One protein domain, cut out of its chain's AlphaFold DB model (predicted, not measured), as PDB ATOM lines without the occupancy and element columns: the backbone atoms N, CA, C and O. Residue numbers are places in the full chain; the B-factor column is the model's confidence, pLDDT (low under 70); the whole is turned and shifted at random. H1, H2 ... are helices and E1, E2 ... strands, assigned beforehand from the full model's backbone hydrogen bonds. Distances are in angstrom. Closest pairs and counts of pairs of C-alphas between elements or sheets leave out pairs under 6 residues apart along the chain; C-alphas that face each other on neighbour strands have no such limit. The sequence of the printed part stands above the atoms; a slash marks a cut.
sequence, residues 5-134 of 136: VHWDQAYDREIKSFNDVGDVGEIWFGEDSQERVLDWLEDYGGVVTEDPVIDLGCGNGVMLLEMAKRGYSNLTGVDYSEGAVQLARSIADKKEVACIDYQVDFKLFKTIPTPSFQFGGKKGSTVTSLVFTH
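Overview. This is residues 5 to 134 of the 136 residues of the protein "Methyltransferase-like protein 10" of Crassostrea gigas (UniProt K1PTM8). A small sheet of three parallel strands, E1 E2 E3, has helices H3 and H4 over one face; H1 packs on H4, and H2 is near H3. From E3 the chain turns into E4, which pairs with E7 as a two-stranded ribbon, and the hairpin of E5 and E6 lies beyond it, with residues 118 to 123 sticking out. The printed part has 130 residues, with four named helices and seven named strands in the order H1 H2 E1 H3 E2 H4 E3 E4 E5 E6 E7; the class is mixed. It is compact, with a radius of gyration of the C-alphas of 15.9 A, and spans 44 by 35 by 34 A.

Arrangement. In the sheet, E2, residues 75 to 79, is the inner strand, parallel to both E1, residues 53 to 56, and E3, residues 100 to 104. N 76 and O 53 are 2.9 A apart, and N 103 and O 77 are 2.8 A apart, both within hydrogen-bond range. H3, residues 62 to 69, is over E2 at a height over the sheet of 9.4 A. H4, residues 82 to 94, is on the same face at 9.1 A, over E3 and only just over E2, with 3 C-alphas. These form two layers, helices on one face of a sheet. E1, H3, E2 and E2, H4, E3 are strand-helix-strand units, parallel neighbour strands with a helix between, each with a right-handed crossover. H1, residues 5 to 21, touches residues 82 to 87 of H4 alone, the same way at a shallow tilt of 22 degrees; the closest C-alphas, of Tyr 11 and Gly 83, are 5.4 A apart. H2, residues 31 to 44, is close to H3 but not clearly touching, the closest C-alphas, of Gln 34 and Met 63, being 6.6 A apart. E3 runs on into E4, residues 107 to 112, at 74 degrees. E4 is antiparallel to E7, residues 129 to 133, with N 109 and O 131 2.8 A apart. E5, residues 117 to 119, and E6, residues 122 to 124, form an antiparallel hairpin, with N 117 and O 124 3.0 A apart. Every O i to N i+4 pair is within hydrogen-bond range in H2, H3 and H4; in H1, 12 of 13 are.

Along the chain. E2 is 13.6 A long, E3 13.3 A, E4 14.7 A and E7 13.7 A. H1 is 24.1 A long and begins at C-alpha 5, (-2.157, -8.523, 48.944). H2 measures 20.1 A and H4 18.4 A. E7 ends at C-alpha 133, (7.026, -23.809, 48.854).

Size, cuts and confidence. The C-alphas of Glu 50 and Gly 120, the two farthest apart, are 47.2 A apart. The printed part has no cut and no long link. Mean pLDDT of the printed part is 85.0; residues 5 to 23, 25 to 31, 119 and 122 are under 70.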
ATOM      1  N   VAL A   5      -1.004  -9.382  48.675       53.31
ATOM      2  CA  VAL A   5      -2.157  -8.523  48.944       53.31
ATOM      3  C   VAL A   5      -3.118  -8.421  47.746       53.31
ATOM      4  O   VAL A   5      -4.272  -8.060  47.935       53.31
ATOM      5  N   HIS A   6      -2.685  -8.715  46.513       57.09
ATOM      6  CA  HIS A   6      -3.513  -8.444  45.330       57.09
ATOM      7  C   HIS A   6      -4.706  -9.400  45.198       57.09
ATOM      8  O   HIS A   6      -5.819  -8.943  44.939       57.09
ATOM      9  N   TRP A   7      -4.476 -10.696  45.424       55.78
ATOM     10  CA  TRP A   7      -5.501 -11.735  45.319       55.78
ATOM     11  C   TRP A   7      -6.353 -11.827  46.576       55.78
ATOM     12  O   TRP A   7      -7.570 -11.852  46.462       55.78
ATOM     13  N   ASP A   8      -5.753 -11.741  47.765       60.31
ATOM     14  CA  ASP A   8      -6.523 -11.747  49.014       60.31
ATOM     15  C   ASP A   8      -7.511 -10.564  49.069       60.31
ATOM     16  O   ASP A   8      -8.677 -10.743  49.398       60.31
ATOM     17  N   GLN A   9      -7.112  -9.366  48.612       62.81
ATOM     18  CA  GLN A   9      -8.036  -8.225  48.494       62.81
ATOM     19  C   GLN A   9      -9.049  -8.353  47.349       62.81
ATOM     20  O   GLN A   9     -10.090  -7.688  47.367       62.81
ATOM     21  N   ALA A  10      -8.732  -9.103  46.292       62.22
ATOM     22  CA  ALA A  10      -9.705  -9.418  45.251       62.22
ATOM     23  C   ALA A  10     -10.782 -10.347  45.828       62.22
ATOM     24  O   ALA A  10     -11.958  -9.995  45.774       62.22
ATOM     25  N   TYR A  11     -10.379 -11.415  46.515       62.41
ATOM     26  CA  TYR A  11     -11.296 -12.367  47.131       62.41
ATOM     27  C   TYR A  11     -12.100 -11.775  48.288       62.41
ATOM     28  O   TYR A  11     -13.290 -12.042  48.368       62.41
ATOM     29  N   ASP A  12     -11.545 -10.881  49.112       66.69
ATOM     30  CA  ASP A  12     -12.335 -10.154  50.123       66.69
ATOM     31  C   ASP A  12     -13.515  -9.389  49.492       66.69
ATOM     32  O   ASP A  12     -14.608  -9.297  50.062       66.69
ATOM     33  N   ARG A  13     -13.307  -8.827  48.293       65.81
ATOM     34  CA  ARG A  13     -14.356  -8.125  47.541       65.81
ATOM     35  C   ARG A  13     -15.333  -9.098  46.897       65.81
ATOM     36  O   ARG A  13     -16.531  -8.845  46.964       65.81
ATOM     37  N   GLU A  14     -14.846 -10.189  46.321       68.19
ATOM     38  CA  GLU A  14     -15.693 -11.216  45.707       68.19
ATOM     39  C   GLU A  14     -16.561 -11.939  46.742       68.19
ATOM     40  O   GLU A  14     -17.756 -12.093  46.519       68.19
ATOM     41  N   ILE A  15     -16.027 -12.263  47.925       65.62
ATOM     42  CA  ILE A  15     -16.788 -12.817  49.058       65.62
ATOM     43  C   ILE A  15     -17.912 -11.864  49.460       65.62
ATOM     44  O   ILE A  15     -19.049 -12.284  49.686       65.62
ATOM     45  N   LYS A  16     -17.616 -10.563  49.549       64.69
ATOM     46  CA  LYS A  16     -18.635  -9.566  49.876       64.69
ATOM     47  C   LYS A  16     -19.715  -9.491  48.791       64.69
ATOM     48  O   LYS A  16     -20.896  -9.523  49.125       64.69
ATOM     49  N   SER A  17     -19.332  -9.459  47.515       65.44
ATOM     50  CA  SER A  17     -20.280  -9.476  46.392       65.44
ATOM     51  C   SER A  17     -21.134 -10.746  46.366       65.44
ATOM     52  O   SER A  17     -22.346 -10.667  46.152       65.44
ATOM     53  N   PHE A  18     -20.550 -11.912  46.649       66.62
ATOM     54  CA  PHE A  18     -21.287 -13.168  46.730       66.62
ATOM     55  C   PHE A  18     -22.337 -13.142  47.841       66.62
ATOM     56  O   PHE A  18     -23.483 -13.538  47.620       66.62
ATOM     57  N   ASN A  19     -21.980 -12.632  49.019       61.53
ATOM     58  CA  ASN A  19     -22.908 -12.521  50.143       61.53
ATOM     59  C   ASN A  19     -24.034 -11.509  49.882       61.53
ATOM     60  O   ASN A  19     -25.177 -11.758  50.264       61.53
ATOM     61  N   ASP A  20     -23.725 -10.392  49.221       60.62
ATOM     62  CA  ASP A  20     -24.683  -9.308  49.000       60.62
ATOM     63  C   ASP A  20     -25.656  -9.611  47.843       60.62
ATOM     64  O   ASP A  20     -26.853  -9.332  47.951       60.62
ATOM     65  N   VAL A  21     -25.168 -10.171  46.726       59.91
ATOM     66  CA  VAL A  21     -25.965 -10.353  45.491       59.91
ATOM     67  C   VAL A  21     -25.833 -11.732  44.834       59.91
ATOM     68  O   VAL A  21     -26.506 -12.000  43.841       59.91
ATOM     69  N   GLY A  22     -25.020 -12.637  45.385       63.50
ATOM     70  CA  GLY A  22     -24.825 -13.987  44.846       63.50
ATOM     71  C   GLY A  22     -23.859 -14.083  43.666       63.50
ATOM     72  O   GLY A  22     -23.856 -15.116  43.000       63.50
ATOM     73  N   ASP A  23     -23.073 -13.036  43.411       68.31
ATOM     74  CA  ASP A  23     -22.048 -13.003  42.364       68.31
ATOM     75  C   ASP A  23     -20.860 -13.905  42.732       68.31
ATOM     76  O   ASP A  23     -20.283 -13.763  43.805       68.31
ATOM     77  N   VAL A  24     -20.511 -14.847  41.855       71.75
ATOM     78  CA  VAL A  24     -19.461 -15.854  42.091       71.75
ATOM     79  C   VAL A  24     -18.042 -15.332  41.836       71.75
ATOM     80  O   VAL A  24     -17.084 -16.081  42.024       71.75
ATOM     81  N   GLY A  25     -17.891 -14.066  41.434       64.56
ATOM     82  CA  GLY A  25     -16.593 -13.459  41.136       64.56
ATOM     83  C   GLY A  25     -16.124 -13.717  39.702       64.56
ATOM     84  O   GLY A  25     -16.877 -14.202  38.855       64.56
ATOM     85  N   GLU A  26     -14.876 -13.354  39.404       66.94
ATOM     86  CA  GLU A  26     -14.355 -13.414  38.035       66.94
ATOM     87  C   GLU A  26     -14.084 -14.857  37.570       66.94
ATOM     88  O   GLU A  26     -13.329 -15.612  38.185       66.94
ATOM     89  N   ILE A  27     -14.661 -15.239  36.425       67.81
ATOM     90  CA  ILE A  27     -14.294 -16.463  35.700       67.81
ATOM     91  C   ILE A  27     -13.162 -16.108  34.732       67.81
ATOM     92  O   ILE A  27     -13.396 -15.631  33.621       67.81
ATOM     93  N   TRP A  28     -11.924 -16.352  35.163       57.75
ATOM     94  CA  TRP A  28     -10.686 -15.865  34.533       57.75
ATOM     95  C   TRP A  28     -10.495 -16.225  33.054       57.75
ATOM     96  O   TRP A  28      -9.827 -15.492  32.325       57.75
ATOM     97  N   PHE A  29     -11.086 -17.323  32.582       59.88
ATOM     98  CA  PHE A  29     -10.991 -17.753  31.181       59.88
ATOM     99  C   PHE A  29     -12.307 -17.607  30.400       59.88
ATOM    100  O   PHE A  29     -12.345 -17.925  29.209       59.88
ATOM    101  N   GLY A  30     -13.364 -17.090  31.036       64.12
ATOM    102  CA  GLY A  30     -14.726 -17.058  30.503       64.12
ATOM    103  C   GLY A  30     -15.396 -18.438  30.484       64.12
ATOM    104  O   GLY A  30     -14.731 -19.464  30.328       64.12
ATOM    105  N   GLU A  31     -16.724 -18.456  30.620       68.25
ATOM    106  CA  GLU A  31     -17.536 -19.687  30.646       68.25
ATOM    107  C   GLU A  31     -17.294 -20.561  29.401       68.25
ATOM    108  O   GLU A  31     -17.082 -21.765  29.518       68.25
ATOM    109  N   ASP A  32     -17.165 -19.946  28.220       75.50
ATOM    110  CA  ASP A  32     -16.914 -20.666  26.964       75.50
ATOM    111  C   ASP A  32     -15.604 -21.472  26.969       75.50
ATOM    112  O   ASP A  32     -15.499 -22.497  26.296       75.50
ATOM    113  N   SER A  33     -14.558 -20.996  27.653       81.38
ATOM    114  CA  SER A  33     -13.277 -21.715  27.701       81.38
ATOM    115  C   SER A  33     -13.329 -22.902  28.645       81.38
ATOM    116  O   SER A  33     -12.702 -23.918  28.361       81.38
ATOM    117  N   GLN A  34     -14.081 -22.770  29.734       84.56
ATOM    118  CA  GLN A  34     -14.314 -23.846  30.681       84.56
ATOM    119  C   GLN A  34     -15.078 -24.996  30.021       84.56
ATOM    120  O   GLN A  34     -14.610 -26.130  30.054       84.56
ATOM    121  N   GLU A  35     -16.194 -24.694  29.351       88.00
ATOM    122  CA  GLU A  35     -16.999 -25.703  28.654       88.00
ATOM    123  C   GLU A  35     -16.179 -26.463  27.606       88.00
ATOM    124  O   GLU A  35     -16.177 -27.687  27.599       88.00
ATOM    125  N   ARG A  36     -15.359 -25.763  26.806       91.69
ATOM    126  CA  ARG A  36     -14.485 -26.418  25.814       91.69
ATOM    127  C   ARG A  36     -13.494 -27.412  26.423       91.69
ATOM    128  O   ARG A  36     -13.154 -28.393  25.767       91.69
ATOM    129  N   VAL A  37     -12.974 -27.140  27.623       91.50
ATOM    130  CA  VAL A  37     -12.055 -28.065  28.308       91.50
ATOM    131  C   VAL A  37     -12.805 -29.308  28.773       91.50
ATOM    132  O   VAL A  37     -12.284 -30.411  28.635       91.50
ATOM    133  N   LEU A  38     -14.017 -29.132  29.293       92.56
ATOM    134  CA  LEU A  38     -14.839 -30.231  29.787       92.56
ATOM    135  C   LEU A  38     -15.346 -31.117  28.644       92.56
ATOM    136  O   LEU A  38     -15.187 -32.330  28.719       92.56
ATOM    137  N   ASP A  39     -15.820 -30.521  27.548       94.38
ATOM    138  CA  ASP A  39     -16.195 -31.251  26.330       94.38
ATOM    139  C   ASP A  39     -15.004 -32.047  25.772       94.38
ATOM    140  O   ASP A  39     -15.131 -33.211  25.402       94.38
ATOM    141  N   TRP A  40     -13.807 -31.448  25.767       94.81
ATOM    142  CA  TRP A  40     -12.592 -32.143  25.338       94.81
ATOM    143  C   TRP A  40     -12.220 -33.321  26.251       94.81
ATOM    144  O   TRP A  40     -11.775 -34.354  25.749       94.81
ATOM    145  N   LEU A  41     -12.376 -33.186  27.573       93.38
ATOM    146  CA  LEU A  41     -12.121 -34.275  28.523       93.38
ATOM    147  C   LEU A  41     -13.079 -35.451  28.296       93.38
ATOM    148  O   LEU A  41     -12.638 -36.603  28.293       93.38
ATOM    149  N   GLU A  42     -14.358 -35.159  28.062       92.69
ATOM    150  CA  GLU A  42     -15.380 -36.159  27.742       92.69
ATOM    151  C   GLU A  42     -15.083 -36.864  26.411       92.69
ATOM    152  O   GLU A  42     -15.068 -38.095  26.357       92.69
ATOM    153  N   ASP A  43     -14.754 -36.101  25.362       95.44
ATOM    154  CA  ASP A  43     -14.379 -36.634  24.045       95.44
ATOM    155  C   ASP A  43     -13.101 -37.484  24.099       95.44
ATOM    156  O   ASP A  43     -12.965 -38.480  23.382       95.44
ATOM    157  N   TYR A  44     -12.138 -37.094  24.941       95.31
ATOM    158  CA  TYR A  44     -10.908 -37.848  25.150       95.31
ATOM    159  C   TYR A  44     -11.185 -39.220  25.780       95.31
ATOM    160  O   TYR A  44     -10.521 -40.198  25.426       95.31
ATOM    161  N   GLY A  45     -12.140 -39.302  26.715       91.69
ATOM    162  CA  GLY A  45     -12.611 -40.549  27.331       91.69
ATOM    163  C   GLY A  45     -11.573 -41.310  28.169       91.69
ATOM    164  O   GLY A  45     -11.848 -42.415  28.633       91.69
ATOM    165  N   GLY A  46     -10.371 -40.756  28.350       94.00
ATOM    166  CA  GLY A  46      -9.291 -41.362  29.134       94.00
ATOM    167  C   GLY A  46      -9.301 -40.994  30.619       94.00
ATOM    168  O   GLY A  46      -8.456 -41.500  31.351       94.00
ATOM    169  N   VAL A  47     -10.220 -40.122  31.042       93.81
ATOM    170  CA  VAL A  47     -10.461 -39.764  32.447       93.81
ATOM    171  C   VAL A  47     -11.925 -40.056  32.746       93.81
ATOM    172  O   VAL A  47     -12.807 -39.416  32.171       93.81
ATOM    173  N   VAL A  48     -12.186 -41.034  33.608       95.38
ATOM    174  CA  VAL A  48     -13.553 -41.409  34.000       95.38
ATOM    175  C   VAL A  48     -14.019 -40.597  35.207       95.38
ATOM    176  O   VAL A  48     -13.225 -39.969  35.904       95.38
ATOM    177  N   THR A  49     -15.324 -40.595  35.472       96.38
ATOM    178  CA  THR A  49     -15.960 -39.754  36.499       96.38
ATOM    179  C   THR A  49     -15.544 -40.077  37.940       96.38
ATOM    180  O   THR A  49     -15.748 -39.274  38.852       96.38
ATOM    181  N   GLU A  50     -14.943 -41.238  38.173       96.75
ATOM    182  CA  GLU A  50     -14.453 -41.680  39.481       96.75
ATOM    183  C   GLU A  50     -12.951 -41.429  39.671       96.75
ATOM    184  O   GLU A  50     -12.439 -41.575  40.789       96.75
ATOM    185  N   ASP A  51     -12.238 -41.060  38.601       97.19
ATOM    186  CA  ASP A  51     -10.810 -40.780  38.683       97.19
ATOM    187  C   ASP A  51     -10.558 -39.581  39.612       97.19
ATOM    188  O   ASP A  51     -11.301 -38.596  39.569       97.19
ATOM    189  N   PRO A  52      -9.510 -39.627  40.458       97.62
ATOM    190  CA  PRO A  52      -9.131 -38.481  41.270       97.62
ATOM    191  C   PRO A  52      -8.677 -37.314  40.387       97.62
ATOM    192  O   PRO A  52      -7.710 -37.445  39.630       97.62
ATOM    193  N   VAL A  53      -9.323 -36.158  40.534       97.19
ATOM    194  CA  VAL A  53      -8.957 -34.920  39.834       97.19
ATOM    195  C   VAL A  53      -8.628 -33.829  40.844       97.19
ATOM    196  O   VAL A  53      -9.372 -33.596  41.795       97.19
ATOM    197  N   ILE A  54      -7.518 -33.133  40.603       97.50
ATOM    198  CA  ILE A  54      -7.093 -31.972  41.381       97.50
ATOM    199  C   ILE A  54      -7.013 -30.729  40.492       97.50
ATOM    200  O   ILE A  54      -6.349 -30.749  39.456       97.50
ATOM    201  N   ASP A  55      -7.663 -29.648  40.919       96.06
ATOM    202  CA  ASP A  55      -7.551 -28.319  40.314       96.06
ATOM    203  C   ASP A  55      -6.622 -27.439  41.164       96.06
ATOM    204  O   ASP A  55      -6.870 -27.209  42.351       96.06
ATOM    205  N   LEU A  56      -5.513 -26.993  40.566       94.25
ATOM    206  CA  LEU A  56      -4.452 -26.241  41.236       94.25
ATOM    207  C   LEU A  56      -4.596 -24.747  40.938       94.25
ATOM    208  O   LEU A  56      -4.414 -24.315  39.801       94.25
ATOM    209  N   GLY A  57      -4.827 -23.953  41.981       92.06
ATOM    210  CA  GLY A  57      -5.270 -22.568  41.837       92.06
ATOM    211  C   GLY A  57      -6.754 -22.512  41.485       92.06
ATOM    212  O   GLY A  57      -7.131 -21.844  40.524       92.06
ATOM    213  N   CYS A  58      -7.579 -23.255  42.232       94.31
ATOM    214  CA  CYS A  58      -8.987 -23.473  41.896       94.31
ATOM    215  C   CYS A  58      -9.862 -22.212  41.997       94.31
ATOM    216  O   CYS A  58     -11.009 -22.230  41.546       94.31
ATOM    217  N   GLY A  59      -9.370 -21.127  42.612       92.81
ATOM    218  CA  GLY A  59     -10.121 -19.883  42.762       92.81
ATOM    219  C   GLY A  59     -11.480 -20.112  43.429       92.81
ATOM    220  O   GLY A  59     -11.572 -20.769  44.464       92.81
ATOM    221  N   ASN A  60     -12.548 -19.611  42.805       92.56
ATOM    222  CA  ASN A  60     -13.934 -19.788  43.254       92.56
ATOM    223  C   ASN A  60     -14.518 -21.199  43.001       92.56
ATOM    224  O   ASN A  60     -15.679 -21.449  43.323       92.56
ATOM    225  N   GLY A  61     -13.751 -22.119  42.411       94.38
ATOM    226  CA  GLY A  61     -14.118 -23.525  42.259       94.38
ATOM    227  C   GLY A  61     -15.141 -23.841  41.164       94.38
ATOM    228  O   GLY A  61     -15.630 -24.970  41.130       94.38
ATOM    229  N   VAL A  62     -15.478 -22.899  40.272       93.69
ATOM    230  CA  VAL A  62     -16.520 -23.101  39.241       93.69
ATOM    231  C   VAL A  62     -16.198 -24.256  38.285       93.69
ATOM    232  O   VAL A  62     -17.104 -25.024  37.966       93.69
ATOM    233  N   MET A  63     -14.927 -24.460  37.912       94.12
ATOM    234  CA  MET A  63     -14.510 -25.602  37.084       94.12
ATOM    235  C   MET A  63     -14.919 -26.937  37.724       94.12
ATOM    236  O   MET A  63     -15.597 -27.749  37.098       94.12
ATOM    237  N   LEU A  64     -14.576 -27.140  39.001       96.88
ATOM    238  CA  LEU A  64     -14.913 -28.362  39.739       96.88
ATOM    239  C   LEU A  64     -16.425 -28.532  39.934       96.88
ATOM    240  O   LEU A  64     -16.924 -29.653  39.910       96.88
ATOM    241  N   LEU A  65     -17.175 -27.438  40.078       96.19
ATOM    242  CA  LEU A  65     -18.638 -27.489  40.149       96.19
ATOM    243  C   LEU A  65     -19.268 -27.948  38.827       96.19
ATOM    244  O   LEU A  65     -20.238 -28.707  38.848       96.19
ATOM    245  N   GLU A  66     -18.732 -27.525  37.680       95.25
ATOM    246  CA  GLU A  66     -19.189 -28.033  36.381       95.25
ATOM    247  C   GLU A  66     -18.747 -29.480  36.132       95.25
ATOM    248  O   GLU A  66     -19.533 -30.263  35.597       95.25
ATOM    249  N   MET A  67     -17.557 -29.884  36.592       96.44
ATOM    250  CA  MET A  67     -17.168 -31.301  36.607       96.44
ATOM    251  C   MET A  67     -18.144 -32.134  37.448       96.44
ATOM    252  O   MET A  67     -18.636 -33.162  36.989       96.44
ATOM    253  N   ALA A  68     -18.508 -31.672  38.647       97.31
ATOM    254  CA  ALA A  68     -19.468 -32.366  39.502       97.31
ATOM    255  C   ALA A  68     -20.831 -32.557  38.813       97.31
ATOM    256  O   ALA A  68     -21.420 -33.637  38.874       97.31
ATOM    257  N   LYS A  69     -21.318 -31.541  38.090       95.69
ATOM    258  CA  LYS A  69     -22.558 -31.637  37.297       95.69
ATOM    259  C   LYS A  69     -22.473 -32.648  36.151       95.69
ATOM    260  O   LYS A  69     -23.491 -33.242  35.804       95.69
ATOM    261  N   ARG A  70     -21.280 -32.853  35.588       95.56
ATOM    262  CA  ARG A  70     -20.986 -33.876  34.567       95.56
ATOM    263  C   ARG A  70     -20.781 -35.280  35.152       95.56
ATOM    264  O   ARG A  70     -20.552 -36.228  34.413       95.56
ATOM    265  N   GLY A  71     -20.913 -35.435  36.471       96.25
ATOM    266  CA  GLY A  71     -20.865 -36.722  37.164       96.25
ATOM    267  C   GLY A  71     -19.524 -37.043  37.816       96.25
ATOM    268  O   GLY A  71     -19.423 -38.071  38.482       96.25
ATOM    269  N   TYR A  72     -18.514 -36.177  37.686       97.44
ATOM    270  CA  TYR A  72     -17.243 -36.382  38.374       97.44
ATOM    271  C   TYR A  72     -17.439 -36.330  39.895       97.44
ATOM    272  O   TYR A  72     -18.110 -35.445  40.429       97.44
ATOM    273  N   SER A  73     -16.859 -37.296  40.603       96.94
ATOM    274  CA  SER A  73     -17.202 -37.572  42.005       96.94
ATOM    275  C   SER A  73     -16.022 -37.526  42.975       96.94
ATOM    276  O   SER A  73     -16.237 -37.506  44.186       96.94
ATOM    277  N   ASN A  74     -14.791 -37.487  42.460       97.69
ATOM    278  CA  ASN A  74     -13.564 -37.485  43.249       97.69
ATOM    279  C   ASN A  74     -12.736 -36.235  42.929       97.69
ATOM    280  O   ASN A  74     -11.755 -36.280  42.186       97.69
ATOM    281  N   LEU A  75     -13.212 -35.096  43.434       98.50
ATOM    282  CA  LEU A  75     -12.734 -33.772  43.056       98.50
ATOM    283  C   LEU A  75     -12.044 -33.081  44.232       98.50
ATOM    284  O   LEU A  75     -12.588 -33.013  45.334       98.50
ATOM    285  N   THR A  76     -10.869 -32.508  43.985       98.56
ATOM    286  CA  THR A  76     -10.141 -31.691  44.961       98.56
ATOM    287  C   THR A  76      -9.782 -30.337  44.364       98.56
ATOM    288  O   THR A  76      -9.171 -30.262  43.300       98.56
ATOM    289  N   GLY A  77     -10.137 -29.257  45.055       98.00
ATOM    290  CA  GLY A  77      -9.729 -27.899  44.695       98.00
ATOM    291  C   GLY A  77      -8.689 -27.379  45.668       98.00
ATOM    292  O   GLY A  77      -8.923 -27.385  46.874       98.00
ATOM    293  N   VAL A  78      -7.548 -26.923  45.160       96.69
ATOM    294  CA  VAL A  78      -6.477 -26.375  45.991       96.69
ATOM    295  C   VAL A  78      -6.179 -24.944  45.588       96.69
ATOM    296  O   VAL A  78      -5.922 -24.665  44.420       96.69
ATOM    297  N   ASP A  79      -6.136 -24.044  46.563       95.00
ATOM    298  CA  ASP A  79      -5.650 -22.679  46.371       95.00
ATOM    299  C   ASP A  79      -4.758 -22.255  47.547       95.00
ATOM    300  O   ASP A  79      -4.899 -22.753  48.666       95.00
ATOM    301  N   TYR A  80      -3.828 -21.332  47.300       92.50
ATOM    302  CA  TYR A  80      -3.000 -20.762  48.364       92.50
ATOM    303  C   TYR A  80      -3.745 -19.679  49.149       92.50
ATOM    304  O   TYR A  80      -3.382 -19.398  50.295       92.50
ATOM    305  N   SER A  81      -4.759 -19.055  48.536       91.06
ATOM    306  CA  SER A  81      -5.575 -18.024  49.165       91.06
ATOM    307  C   SER A  81      -6.702 -18.657  49.976       91.06
ATOM    308  O   SER A  81      -7.590 -19.327  49.449       91.06
ATOM    309  N   GLU A  82      -6.700 -18.391  51.282       91.88
ATOM    310  CA  GLU A  82      -7.778 -18.801  52.188       91.88
ATOM    311  C   GLU A  82      -9.136 -18.235  51.732       91.88
ATOM    312  O   GLU A  82     -10.149 -18.928  51.797       91.88
ATOM    313  N   GLY A  83      -9.153 -16.996  51.219       89.88
ATOM    314  CA  GLY A  83     -10.363 -16.345  50.719       89.88
ATOM    315  C   GLY A  83     -10.960 -17.056  49.502       89.88
ATOM    316  O   GLY A  83     -12.170 -17.276  49.461       89.88
ATOM    317  N   ALA A  84     -10.120 -17.493  48.560       90.50
ATOM    318  CA  ALA A  84     -10.559 -18.275  47.402       90.50
ATOM    319  C   ALA A  84     -11.252 -19.574  47.832       90.50
ATOM    320  O   ALA A  84     -12.382 -19.852  47.435       90.50
ATOM    321  N   VAL A  85     -10.614 -20.327  48.733       95.06
ATOM    322  CA  VAL A  85     -11.154 -21.590  49.254       95.06
ATOM    323  C   VAL A  85     -12.459 -21.373  50.023       95.06
ATOM    324  O   VAL A  85     -13.392 -22.167  49.891       95.06
ATOM    325  N   GLN A  86     -12.564 -20.303  50.813       94.69
ATOM    326  CA  GLN A  86     -13.808 -19.953  51.505       94.69
ATOM    327  C   GLN A  86     -14.938 -19.614  50.527       94.69
ATOM    328  O   GLN A  86     -16.069 -20.069  50.721       94.69
ATOM    329  N   LEU A  87     -14.641 -18.853  49.471       91.81
ATOM    330  CA  LEU A  87     -15.605 -18.537  48.422       91.81
ATOM    331  C   LEU A  87     -16.062 -19.810  47.700       91.81
ATOM    332  O   LEU A  87     -17.264 -20.043  47.588       91.81
ATOM    333  N   ALA A  88     -15.126 -20.670  47.292       95.38
ATOM    334  CA  ALA A  88     -15.428 -21.921  46.606       95.38
ATOM    335  C   ALA A  88     -16.333 -22.843  47.435       95.38
ATOM    336  O   ALA A  88     -17.358 -23.313  46.938       95.38
ATOM    337  N   ARG A  89     -16.022 -23.022  48.727       96.62
ATOM    338  CA  ARG A  89     -16.876 -23.769  49.667       96.62
ATOM    339  C   ARG A  89     -18.272 -23.156  49.774       96.62
ATOM    340  O   ARG A  89     -19.257 -23.870  49.655       96.62
ATOM    341  N   SER A  90     -18.365 -21.833  49.914       94.69
ATOM    342  CA  SER A  90     -19.656 -21.137  50.030       94.69
ATOM    343  C   SER A  90     -20.522 -21.297  48.775       94.69
ATOM    344  O   SER A  90     -21.743 -21.448  48.867       94.69
ATOM    345  N   ILE A  91     -19.905 -21.276  47.588       93.62
ATOM    346  CA  ILE A  91     -20.600 -21.515  46.320       93.62
ATOM    347  C   ILE A  91     -21.056 -22.974  46.231       93.62
ATOM    348  O   ILE A  91     -22.203 -23.217  45.854       93.62
ATOM    349  N   ALA A  92     -20.195 -23.931  46.586       96.00
ATOM    350  CA  ALA A  92     -20.527 -25.352  46.580       96.00
ATOM    351  C   ALA A  92     -21.676 -25.681  47.542       96.00
ATOM    352  O   ALA A  92     -22.643 -26.317  47.124       96.00
ATOM    353  N   ASP A  93     -21.639 -25.150  48.767       95.81
ATOM    354  CA  ASP A  93     -22.702 -25.297  49.765       95.81
ATOM    355  C   ASP A  93     -24.032 -24.737  49.247       95.81
ATOM    356  O   ASP A  93     -25.065 -25.402  49.310       95.81
ATOM    357  N   LYS A  94     -24.016 -23.531  48.661       94.25
ATOM    358  CA  LYS A  94     -25.216 -22.907  48.078       94.25
ATOM    359  C   LYS A  94     -25.781 -23.700  46.896       94.25
ATOM    360  O   LYS A  94     -26.984 -23.642  46.650       94.25
ATOM    361  N   LYS A  95     -24.923 -24.392  46.143       94.31
ATOM    362  CA  LYS A  95     -25.311 -25.273  45.032       94.31
ATOM    363  C   LYS A  95     -25.587 -26.714  45.476       94.31
ATOM    364  O   LYS A  95     -25.891 -27.536  44.618       94.31
ATOM    365  N   GLU A  96     -25.487 -27.005  46.773       96.25
ATOM    366  CA  GLU A  96     -25.686 -28.333  47.361       96.25
ATOM    367  C   GLU A  96     -24.755 -29.411  46.764       96.25
ATOM    368  O   GLU A  96     -25.125 -30.578  46.625       96.25
ATOM    369  N   VAL A  97     -23.520 -29.032  46.409       96.31
ATOM    370  CA  VAL A  97     -22.500 -29.940  45.856       96.31
ATOM    371  C   VAL A  97     -21.522 -30.355  46.951       96.31
ATOM    372  O   VAL A  97     -20.707 -29.556  47.398       96.31
ATOM    373  N   ALA A  98     -21.573 -31.627  47.357       92.88
ATOM    374  CA  ALA A  98     -20.773 -32.157  48.469       92.88
ATOM    375  C   ALA A  98     -19.582 -33.045  48.047       92.88
ATOM    376  O   ALA A  98     -18.824 -33.490  48.903       92.88
ATOM    377  N   CYS A  99     -19.415 -33.343  46.753       93.31
ATOM    378  CA  CYS A  99     -18.364 -34.244  46.251       93.31
ATOM    379  C   CYS A  99     -17.004 -33.564  45.999       93.31
ATOM    380  O   CYS A  99     -16.116 -34.186  45.417       93.31
ATOM    381  N   ILE A 100     -16.842 -32.301  46.406       98.12
ATOM    382  CA  ILE A 100     -15.621 -31.524  46.179       98.12
ATOM    383  C   ILE A 100     -14.939 -31.240  47.516       98.12
ATOM    384  O   ILE A 100     -15.524 -30.608  48.397       98.12
ATOM    385  N   ASP A 101     -13.687 -31.669  47.649       98.25
ATOM    386  CA  ASP A 101     -12.835 -31.332  48.787       98.25
ATOM    387  C   ASP A 101     -11.981 -30.099  48.467       98.25
ATOM    388  O   ASP A 101     -11.063 -30.153  47.648       98.25
ATOM    389  N   TYR A 102     -12.285 -28.966  49.096       98.00
ATOM    390  CA  TYR A 102     -11.502 -27.742  48.928       98.00
ATOM    391  C   TYR A 102     -10.464 -27.594  50.038       98.00
ATOM    392  O   TYR A 102     -10.813 -27.617  51.222       98.00
ATOM    393  N   GLN A 103      -9.206 -27.349  49.676       96.81
ATOM    394  CA  GLN A 103      -8.074 -27.272  50.598       96.81
ATOM    395  C   GLN A 103      -7.256 -25.997  50.387       96.81
ATOM    396  O   GLN A 103      -7.020 -25.561  49.262       96.81
ATOM    397  N   VAL A 104      -6.773 -25.422  51.492       94.75
ATOM    398  CA  VAL A 104      -5.781 -24.343  51.440       94.75
ATOM    399  C   VAL A 104      -4.400 -24.969  51.520       94.75
ATOM    400  O   VAL A 104      -3.995 -25.422  52.597       94.75
ATOM    401  N   ASP A 105      -3.649 -24.947  50.428       93.50
ATOM    402  CA  ASP A 105      -2.288 -25.485  50.378       93.50
ATOM    403  C   ASP A 105      -1.355 -24.595  49.550       93.50
ATOM    404  O   ASP A 105      -1.781 -23.651  48.895       93.50
ATOM    405  N   PHE A 106      -0.061 -24.894  49.615       88.94
ATOM    406  CA  PHE A 106       1.055 -24.080  49.161       88.94
ATOM    407  C   PHE A 106       1.275 -22.832  50.014       88.94
ATOM    408  O   PHE A 106       0.366 -22.167  50.504       88.94
ATOM    409  N   LYS A 107       2.549 -22.487  50.197       89.44
ATOM    410  CA  LYS A 107       2.952 -21.211  50.782       89.44
ATOM    411  C   LYS A 107       3.584 -20.363  49.694       89.44
ATOM    412  O   LYS A 107       4.620 -20.746  49.147       89.44
ATOM    413  N   LEU A 108       2.986 -19.210  49.398       88.69
ATOM    414  CA  LEU A 108       3.567 -18.250  48.463       88.69
ATOM    415  C   LEU A 108       4.944 -17.803  48.976       88.69
ATOM    416  O   LEU A 108       5.070 -17.248  50.069       88.69
ATOM    417  N   PHE A 109       5.985 -18.064  48.187       90.19
ATOM    418  CA  PHE A 109       7.365 -17.712  48.514       90.19
ATOM    419  C   PHE A 109       7.787 -16.407  47.846       90.19
ATOM    420  O   PHE A 109       8.369 -15.537  48.493       90.19
ATOM    421  N   LYS A 110       7.497 -16.261  46.550       91.06
ATOM    422  CA  LYS A 110       7.704 -15.012  45.811       91.06
ATOM    423  C   LYS A 110       6.850 -14.969  44.553       91.06
ATOM    424  O   LYS A 110       6.538 -16.003  43.973       91.06
ATOM    425  N   THR A 111       6.590 -13.763  44.085       88.38
ATOM    426  CA  THR A 111       6.054 -13.508  42.750       88.38
ATOM    427  C   THR A 111       7.207 -13.128  41.829       88.38
ATOM    428  O   THR A 111       8.141 -12.432  42.238       88.38
ATOM    429  N   ILE A 112       7.180 -13.624  40.596       86.94
ATOM    430  CA  ILE A 112       8.127 -13.234  39.554       86.94
ATOM    431  C   ILE A 112       7.497 -12.062  38.797       86.94
ATOM    432  O   ILE A 112       6.426 -12.242  38.215       86.94
ATOM    433  N   PRO A 113       8.135 -10.877  38.774       85.44
ATOM    434  CA  PRO A 113       7.620  -9.744  38.022       85.44
ATOM    435  C   PRO A 113       7.478 -10.096  36.541       85.44
ATOM    436  O   PRO A 113       8.451 -10.476  35.886       85.44
ATOM    437  N   THR A 114       6.274  -9.946  36.004       81.50
ATOM    438  CA  THR A 114       5.984 -10.148  34.584       81.50
ATOM    439  C   THR A 114       5.957  -8.809  33.849       81.50
ATOM    440  O   THR A 114       5.538  -7.796  34.420       81.50
ATOM    441  N   PRO A 115       6.373  -8.757  32.570       79.88
ATOM    442  CA  PRO A 115       6.169  -7.573  31.751       79.88
ATOM    443  C   PRO A 115       4.687  -7.186  31.743       79.88
ATOM    444  O   PRO A 115       3.803  -8.013  31.511       79.88
ATOM    445  N   SER A 116       4.413  -5.919  32.031       77.19
ATOM    446  CA  SER A 116       3.067  -5.358  32.007       77.19
ATOM    447  C   SER A 116       2.929  -4.447  30.799       77.19
ATOM    448  O   SER A 116       3.734  -3.525  30.637       77.19
ATOM    449  N   PHE A 117       1.897  -4.662  29.994       77.56
ATOM    450  CA  PHE A 117       1.569  -3.786  28.876       77.56
ATOM    451  C   PHE A 117       0.504  -2.785  29.322       77.56
ATOM    452  O   PHE A 117      -0.354  -3.096  30.152       77.56
ATOM    453  N   GLN A 118       0.574  -1.563  28.798       76.25
ATOM    454  CA  GLN A 118      -0.409  -0.522  29.075       76.25
ATOM    455  C   GLN A 118      -1.056  -0.078  27.767       76.25
ATOM    456  O   GLN A 118      -0.369   0.386  26.860       76.25
ATOM    457  N   PHE A 119      -2.380  -0.198  27.682       67.31
ATOM    458  CA  PHE A 119      -3.164   0.284  26.547       67.31
ATOM    459  C   PHE A 119      -4.403   1.018  27.068       67.31
ATOM    460  O   PHE A 119      -5.118   0.509  27.930       67.31
ATOM    461  N   GLY A 120      -4.631   2.252  26.606       78.56
ATOM    462  CA  GLY A 120      -5.797   3.048  27.017       78.56
ATOM    463  C   GLY A 120      -5.908   3.302  28.530       78.56
ATOM    464  O   GLY A 120      -7.012   3.375  29.057       78.56
ATOM    465  N   GLY A 121      -4.783   3.381  29.250       76.81
ATOM    466  CA  GLY A 121      -4.757   3.625  30.700       76.81
ATOM    467  C   GLY A 121      -4.928   2.381  31.577       76.81
ATOM    468  O   GLY A 121      -4.619   2.447  32.764       76.81
ATOM    469  N   LYS A 122      -5.319   1.233  31.011       60.56
ATOM    470  CA  LYS A 122      -5.345  -0.050  31.725       60.56
ATOM    471  C   LYS A 122      -3.981  -0.729  31.610       60.56
ATOM    472  O   LYS A 122      -3.446  -0.868  30.512       60.56
ATOM    473  N   LYS A 123      -3.406  -1.106  32.754       74.19
ATOM    474  CA  LYS A 123      -2.134  -1.832  32.864       74.19
ATOM    475  C   LYS A 123      -2.440  -3.269  33.270       74.19
ATOM    476  O   LYS A 123      -3.137  -3.466  34.259       74.19
ATOM    477  N   GLY A 124      -1.917  -4.243  32.531       70.94
ATOM    478  CA  GLY A 124      -2.134  -5.659  32.819       70.94
ATOM    479  C   GLY A 124      -0.997  -6.543  32.318       70.94
ATOM    480  O   GLY A 124      -0.197  -6.136  31.469       70.94
ATOM    481  N   SER A 125      -0.934  -7.752  32.859       71.12
ATOM    482  CA  SER A 125      -0.078  -8.835  32.381       71.12
ATOM    483  C   SER A 125      -0.972  -9.998  31.958       71.12
ATOM    484  O   SER A 125      -1.975 -10.269  32.606       71.12
ATOM    485  N   THR A 126      -0.621 -10.670  30.863       73.62
ATOM    486  CA  THR A 126      -1.354 -11.850  30.366       73.62
ATOM    487  C   THR A 126      -1.021 -13.123  31.138       73.62
ATOM    488  O   THR A 126      -1.716 -14.122  31.011       73.62
ATOM    489  N   VAL A 127       0.065 -13.097  31.910       77.44
ATOM    490  CA  VAL A 127       0.562 -14.209  32.715       77.44
ATOM    491  C   VAL A 127       0.964 -13.650  34.070       77.44
ATOM    492  O   VAL A 127       1.525 -12.558  34.143       77.44
ATOM    493  N   THR A 128       0.710 -14.425  35.119       81.38
ATOM    494  CA  THR A 128       1.278 -14.225  36.452       81.38
ATOM    495  C   THR A 128       2.135 -15.439  36.780       81.38
ATOM    496  O   THR A 128       1.757 -16.570  36.485       81.38
ATOM    497  N   SER A 129       3.312 -15.222  37.363       87.50
ATOM    498  CA  SER A 129       4.229 -16.299  37.733       87.50
ATOM    499  C   SER A 129       4.492 -16.256  39.233       87.50
ATOM    500  O   SER A 129       5.053 -15.288  39.746       87.50
ATOM    501  N   LEU A 130       4.083 -17.311  39.932       89.75
ATOM    502  CA  LEU A 130       4.204 -17.453  41.382       89.75
ATOM    503  C   LEU A 130       5.160 -18.601  41.707       89.75
ATOM    504  O   LEU A 130       5.200 -19.614  41.013       89.75
ATOM    505  N   VAL A 131       5.945 -18.433  42.764       91.44
ATOM    506  CA  VAL A 131       6.824 -19.465  43.311       91.44
ATOM    507  C   VAL A 131       6.274 -19.862  44.665       91.44
ATOM    508  O   VAL A 131       6.129 -19.016  45.552       91.44
ATOM    509  N   PHE A 132       6.028 -21.153  44.829       92.69
ATOM    510  CA  PHE A 132       5.503 -21.733  46.052       92.69
ATOM    511  C   PHE A 132       6.549 -22.601  46.752       92.69
ATOM    512  O   PHE A 132       7.461 -23.143  46.127       92.69
ATOM    513  N   THR A 133       6.395 -22.748  48.061       90.56
ATOM    514  CA  THR A 133       7.026 -23.809  48.854       90.56
ATOM    515  C   THR A 133       5.949 -24.722  49.424       90.56
ATOM    516  O   THR A 133       4.819 -24.273  49.633       90.56
ATOM    517  N   HIS A 134       6.309 -25.969  49.737       80.50
ATOM    518  CA  HIS A 134       5.424 -26.865  50.481       80.50
ATOM    519  C   HIS A 134       4.999 -26.234  51.808       80.50
ATOM    520  O   HIS A 134       5.814 -25.634  52.522       80.50
TER     521      HIS A 134